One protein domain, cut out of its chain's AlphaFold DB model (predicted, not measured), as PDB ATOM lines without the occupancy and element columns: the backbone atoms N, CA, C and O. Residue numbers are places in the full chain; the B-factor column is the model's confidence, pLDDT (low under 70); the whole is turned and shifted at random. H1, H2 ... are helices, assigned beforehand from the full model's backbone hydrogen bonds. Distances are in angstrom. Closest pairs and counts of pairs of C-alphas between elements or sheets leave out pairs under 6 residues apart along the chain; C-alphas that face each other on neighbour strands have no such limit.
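AT A GLANCE: This is residues 40 to 84 of the 154 residues of an uncharacterized protein of Lactobacillus sp. ESL0263 (UniProt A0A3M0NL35). Two helices meet near their ends and make an open L, with the corner at Thr 63, the single residue between them. H1 is the longer arm, H2 is the shorter one, and residues 79 to 84 trail from the far end of H2 as a tail. The printed part has 45 residues with two named helices, H1 then H2 along the chain, and no named strand; the class is all helix. The whole is extended, with a radius of gyration of the C-alphas of 17.3 A, and it spans 54 by 21 by 10 A along its three main axes.

IN THESE COORDINATES: Ser 40 comes before H1, which holds residues 41 to 62 and begins with C-alpha 41 at (-12.362, -24.360, -14.571). H1 measures 31.3 A from first to last C-alpha and ends with C-alpha 62 at (-23.150, 3.864, -6.562). H2, residues 64 to 78, measures 20.4 A and ends with C-alpha 78 at (-5.282, 6.569, 11.626).

HOW THE PARTS SIT: H1 and H2 are joined by a tight link of 1 residue. They are close but not clearly touching, with 1 pair of C-alphas within 8 A. The closest C-alphas of the two helices are those of Met 60 and Ile 67, 7.6 A apart. Their lines are about perpendicular, at 86 degrees, and their centres are 24.7 A apart. In both H1 and H2 every O i to N i+4 pair is within hydrogen-bond range.

THE WHOLE: The two C-alphas farthest apart are those of Ser 40 and Gly 84, the first and last printed residues, at 54.9 A. Residues 40 to 84 stand free: no C-alpha has another, 8 or more residues away along the chain, within 10 A. The printed part has no cut. The mean pLDDT of the printed part of this model is 81.5, and it is under 70 at residue 76 and residues 78 to 84.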
ATOM      1  N   SER A  40     -12.986 -25.195 -19.259       72.62
ATOM      2  CA  SER A  40     -11.982 -25.498 -18.246       72.62
ATOM      3  C   SER A  40     -12.247 -24.606 -17.024       72.62
ATOM      4  O   SER A  40     -12.607 -23.437 -17.211       72.62
ATOM      5  N   PRO A  41     -12.065 -25.110 -15.790       74.31
ATOM      6  CA  PRO A  41     -12.362 -24.360 -14.571       74.31
ATOM      7  C   PRO A  41     -11.799 -22.933 -14.582       74.31
ATOM      8  O   PRO A  41     -12.518 -21.993 -14.277       74.31
ATOM      9  N   SER A  42     -10.567 -22.731 -15.054       84.62
ATOM     10  CA  SER A  42      -9.940 -21.402 -15.129       84.62
ATOM     11  C   SER A  42     -10.689 -20.394 -16.008       84.62
ATOM     12  O   SER A  42     -10.731 -19.215 -15.674       84.62
ATOM     13  N   ARG A  43     -11.294 -20.827 -17.122       82.12
ATOM     14  CA  ARG A  43     -12.079 -19.933 -17.993       82.12
ATOM     15  C   ARG A  43     -13.396 -19.539 -17.344       82.12
ATOM     16  O   ARG A  43     -13.784 -18.382 -17.430       82.12
ATOM     17  N   LEU A  44     -14.028 -20.488 -16.662       82.12
ATOM     18  CA  LEU A  44     -15.234 -20.224 -15.889       82.12
ATOM     19  C   LEU A  44     -14.939 -19.267 -14.724       82.12
ATOM     20  O   LEU A  44     -15.674 -18.311 -14.520       82.12
ATOM     21  N   PHE A  45     -13.826 -19.460 -14.012       87.44
ATOM     22  CA  PHE A  45     -13.382 -18.539 -12.961       87.44
ATOM     23  C   PHE A  45     -13.070 -17.138 -13.494       87.44
ATOM     24  O   PHE A  45     -13.389 -16.162 -12.825       87.44
ATOM     25  N   ALA A  46     -12.483 -17.018 -14.685       88.50
ATOM     26  CA  ALA A  46     -12.234 -15.719 -15.306       88.50
ATOM     27  C   ALA A  46     -13.538 -14.997 -15.685       88.50
ATOM     28  O   ALA A  46     -13.672 -13.804 -15.433       88.50
ATOM     29  N   GLU A  47     -14.510 -15.718 -16.246       88.25
ATOM     30  CA  GLU A  47     -15.828 -15.171 -16.587       88.25
ATOM     31  C   GLU A  47     -16.601 -14.737 -15.330       88.25
ATOM     32  O   GLU A  47     -17.045 -13.595 -15.236       88.25
ATOM     33  N   ILE A  48     -16.665 -15.605 -14.316       88.94
ATOM     34  CA  ILE A  48     -17.276 -15.299 -13.013       88.94
ATOM     35  C   ILE A  48     -16.560 -14.124 -12.333       88.94
ATOM     36  O   ILE A  48     -17.210 -13.222 -11.807       88.94
ATOM     37  N   GLY A  49     -15.227 -14.108 -12.363       92.62
ATOM     38  CA  GLY A  49     -14.415 -13.022 -11.818       92.62
ATOM     39  C   GLY A  49     -14.667 -11.690 -12.524       92.62
ATOM     40  O   GLY A  49     -14.715 -10.656 -11.864       92.62
ATOM     41  N   GLY A  50     -14.902 -11.709 -13.839       94.38
ATOM     42  CA  GLY A  50     -15.289 -10.529 -14.612       94.38
ATOM     43  C   GLY A  50     -16.619  -9.936 -14.147       94.38
ATOM     44  O   GLY A  50     -16.694  -8.735 -13.886       94.38
ATOM     45  N   PHE A  51     -17.642 -10.775 -13.961       94.81
ATOM     46  CA  PHE A  51     -18.937 -10.328 -13.434       94.81
ATOM     47  C   PHE A  51     -18.839  -9.815 -11.996       94.81
ATOM     48  O   PHE A  51     -19.438  -8.791 -11.668       94.81
ATOM     49  N   LEU A  52     -18.050 -10.478 -11.147       93.62
ATOM     50  CA  LEU A  52     -17.789 -10.024  -9.781       93.62
ATOM     51  C   LEU A  52     -17.099  -8.653  -9.765       93.62
ATOM     52  O   LEU A  52     -17.517  -7.765  -9.027       93.62
ATOM     53  N   GLY A  53     -16.072  -8.470 -10.596       93.62
ATOM     54  CA  GLY A  53     -15.351  -7.205 -10.718       93.62
ATOM     55  C   GLY A  53     -16.248  -6.071 -11.212       93.62
ATOM     56  O   GLY A  53     -16.240  -4.989 -10.632       93.62
ATOM     57  N   GLN A  54     -17.077  -6.322 -12.230       95.50
ATOM     58  CA  GLN A  54     -18.062  -5.344 -12.706       95.50
ATOM     59  C   GLN A  54     -19.098  -4.999 -11.634       95.50
ATOM     60  O   GLN A  54     -19.382  -3.821 -11.426       95.50
ATOM     61  N   GLY A  55     -19.631  -5.997 -10.925       94.94
ATOM     62  CA  GLY A  55     -20.578  -5.775  -9.833       94.94
ATOM     63  C   GLY A  55     -19.973  -4.951  -8.696       94.94
ATOM     64  O   GLY A  55     -20.608  -4.022  -8.205       94.94
ATOM     65  N   MET A  56     -18.721  -5.235  -8.324       93.75
ATOM     66  CA  MET A  56     -17.982  -4.449  -7.337       93.75
ATOM     67  C   MET A  56     -17.770  -3.009  -7.809       93.75
ATOM     68  O   MET A  56     -18.007  -2.087  -7.037       93.75
ATOM     69  N   ALA A  57     -17.372  -2.805  -9.066       92.19
ATOM     70  CA  ALA A  57     -17.158  -1.471  -9.619       92.19
ATOM     71  C   ALA A  57     -18.447  -0.638  -9.615       92.19
ATOM     72  O   ALA A  57     -18.434   0.495  -9.148       92.19
ATOM     73  N   VAL A  58     -19.575  -1.210 -10.050       95.69
ATOM     74  CA  VAL A  58     -20.892  -0.548  -9.995       95.69
ATOM     75  C   VAL A  58     -21.327  -0.289  -8.548       95.69
ATOM     76  O   VAL A  58     -21.874   0.768  -8.236       95.69
ATOM     77  N   GLY A  59     -21.067  -1.231  -7.639       93.31
ATOM     78  CA  GLY A  59     -21.325  -1.060  -6.209       93.31
ATOM     79  C   GLY A  59     -20.528   0.102  -5.616       93.31
ATOM     80  O   GLY A  59     -21.097   0.947  -4.932       93.31
ATOM     81  N   MET A  60     -19.236   0.196  -5.923       91.44
ATOM     82  CA  MET A  60     -18.384   1.306  -5.492       91.44
ATOM     83  C   MET A  60     -18.826   2.631  -6.113       91.44
ATOM     84  O   MET A  60     -18.917   3.622  -5.399       91.44
ATOM     85  N   ASP A  61     -19.164   2.643  -7.404       92.06
ATOM     86  CA  ASP A  61     -19.628   3.839  -8.113       92.06
ATOM     87  C   ASP A  61     -20.947   4.383  -7.534       92.06
ATOM     88  O   ASP A  61     -21.102   5.578  -7.293       92.06
ATOM     89  N   SER A  62     -21.880   3.490  -7.200       91.19
ATOM     90  CA  SER A  62     -23.150   3.864  -6.562       91.19
ATOM     91  C   SER A  62     -23.023   4.242  -5.082       91.19
ATOM     92  O   SER A  62     -23.913   4.900  -4.545       91.19
ATOM     93  N   THR A  63     -21.928   3.864  -4.414       90.31
ATOM     94  CA  THR A  63     -21.692   4.127  -2.982       90.31
ATOM     95  C   THR A  63     -20.509   5.056  -2.716       90.31
ATOM     96  O   THR A  63     -20.071   5.171  -1.571       90.31
ATOM     97  N   GLN A  64     -20.024   5.779  -3.734       88.75
ATOM     98  CA  GLN A  64     -18.841   6.640  -3.617       88.75
ATOM     99  C   GLN A  64     -18.910   7.610  -2.433       88.75
ATOM    100  O   GLN A  64     -17.912   7.778  -1.740       88.75
ATOM    101  N   GLY A  65     -20.079   8.204  -2.160       87.06
ATOM    102  CA  GLY A  65     -20.261   9.111  -1.020       87.06
ATOM    103  C   GLY A  65     -19.999   8.436   0.331       87.06
ATOM    104  O   GLY A  65     -19.213   8.935   1.125       87.06
ATOM    105  N   LEU A  66     -20.566   7.245   0.552       87.12
ATOM    106  CA  LEU A  66     -20.355   6.476   1.786       87.12
ATOM    107  C   LEU A  66     -18.896   6.027   1.941       87.12
ATOM    108  O   LEU A  66     -18.359   6.008   3.048       87.12
ATOM    109  N   ILE A  67     -18.245   5.673   0.831       87.25
ATOM    110  CA  ILE A  67     -16.823   5.313   0.808       87.25
ATOM    111  C   ILE A  67     -15.962   6.539   1.144       87.25
ATOM    112  O   ILE A  67     -15.010   6.423   1.916       87.25
ATOM    113  N   ALA A  68     -16.306   7.720   0.623       84.75
ATOM    114  CA  ALA A  68     -15.618   8.968   0.939       84.75
ATOM    115  C   ALA A  68     -15.765   9.322   2.428       84.75
ATOM    116  O   ALA A  68     -14.759   9.547   3.097       84.75
ATOM    117  N   ASP A  69     -16.976   9.253   2.980       84.62
ATOM    118  CA  ASP A  69     -17.230   9.532   4.399       84.62
ATOM    119  C   ASP A  69     -16.500   8.539   5.314       84.62
ATOM    120  O   ASP A  69     -15.821   8.924   6.270       84.62
ATOM    121  N   SER A  70     -16.577   7.242   4.993       84.44
ATOM    122  CA  SER A  70     -15.879   6.204   5.751       84.44
ATOM    123  C   SER A  70     -14.363   6.348   5.653       84.44
ATOM    124  O   SER A  70     -13.671   6.108   6.641       84.44
ATOM    125  N   SER A  71     -13.822   6.722   4.493       81.62
ATOM    126  CA  SER A  71     -12.378   6.926   4.336       81.62
ATOM    127  C   SER A  71     -11.898   8.169   5.083       81.62
ATOM    128  O   SER A  71     -10.862   8.099   5.739       81.62
ATOM    129  N   ALA A  72     -12.676   9.254   5.099       77.00
ATOM    130  CA  ALA A  72     -12.396  10.426   5.922       77.00
ATOM    131  C   ALA A  72     -12.353  10.073   7.420       77.00
ATOM    132  O   ALA A  72     -11.405  10.449   8.112       77.00
ATOM    133  N   ALA A  73     -13.315   9.286   7.912       78.44
ATOM    134  CA  ALA A  73     -13.335   8.823   9.301       78.44
ATOM    135  C   ALA A  73     -12.140   7.909   9.647       78.44
ATOM    136  O   ALA A  73     -11.561   8.020  10.730       78.44
ATOM    137  N   MET A  74     -11.743   7.029   8.722       77.19
ATOM    138  CA  MET A  74     -10.561   6.172   8.879       77.19
ATOM    139  C   MET A  74      -9.266   6.982   8.911       77.19
ATOM    140  O   MET A  74      -8.426   6.724   9.766       77.19
ATOM    141  N   ILE A  75      -9.111   7.974   8.028       73.88
ATOM    142  CA  ILE A  75      -7.945   8.868   8.017       73.88
ATOM    143  C   ILE A  75      -7.857   9.623   9.345       73.88
ATOM    144  O   ILE A  75      -6.809   9.587   9.976       73.88
ATOM    145  N   ALA A  76      -8.966  10.201   9.819       66.06
ATOM    146  CA  ALA A  76      -9.020  10.909  11.099       66.06
ATOM    147  C   ALA A  76      -8.650  10.026  12.307       66.06
ATOM    148  O   ALA A  76      -8.102  10.518  13.283       66.06
ATOM    149  N   THR A  77      -8.928   8.719  12.249       70.00
ATOM    150  CA  THR A  77      -8.538   7.765  13.304       70.00
ATOM    151  C   THR A  77      -7.094   7.271  13.153       70.00
ATOM    152  O   THR A  77      -6.427   6.995  14.148       70.00
ATOM    153  N   ALA A  78      -6.606   7.116  11.920       66.62
ATOM    154  CA  ALA A  78      -5.282   6.569  11.626       66.62
ATOM    155  C   ALA A  78      -4.153   7.603  11.757       66.62
ATOM    156  O   ALA A  78      -3.004   7.212  11.960       66.62
ATOM    157  N   THR A  79      -4.459   8.898  11.642       63.94
ATOM    158  CA  THR A  79      -3.528   9.989  11.945       63.94
ATOM    159  C   THR A  79      -3.854  10.558  13.327       63.94
ATOM    160  O   THR A  79      -4.645  11.498  13.404       63.94
ATOM    161  N   PRO A  80      -3.289  10.015  14.423       54.81
ATOM    162  CA  PRO A  80      -3.311  10.725  15.695       54.81
ATOM    163  C   PRO A  80      -2.659  12.096  15.489       54.81
ATOM    164  O   PRO A  80      -1.702  12.218  14.722       54.81
ATOM    165  N   ASP A  81      -3.205  13.111  16.147       51.06
ATOM    166  CA  ASP A  81      -2.976  14.550  15.957       51.06
ATOM    167  C   ASP A  81      -1.531  15.055  16.215       51.06
ATOM    168  O   ASP A  81      -1.321  16.231  16.497       51.06
ATOM    169  N   ASP A  82      -0.515  14.198  16.109       51.19
ATOM    170  CA  ASP A  82       0.906  14.532  16.275       51.19
ATOM    171  C   ASP A  82       1.507  15.195  15.019       51.19
ATOM    172  O   ASP A  82       2.511  15.904  15.074       51.19
ATOM    173  N   VAL A  83       0.869  15.028  13.853       52.66
ATOM    174  CA  VAL A  83       1.274  15.701  12.611       52.66
ATOM    175  C   VAL A  83       0.111  16.558  12.129       52.66
ATOM    176  O   VAL A  83      -0.862  16.030  11.600       52.66
ATOM    177  N   GLY A  84       0.210  17.879  12.322       51.47
ATOM    178  CA  GLY A  84      -0.801  18.893  11.982       51.47
ATOM    179  C   GLY A  84      -1.128  19.017  10.486       51.47
ATOM    180  O   GLY A  84      -0.953  20.076   9.883       51.47
TER     181      GLY A  84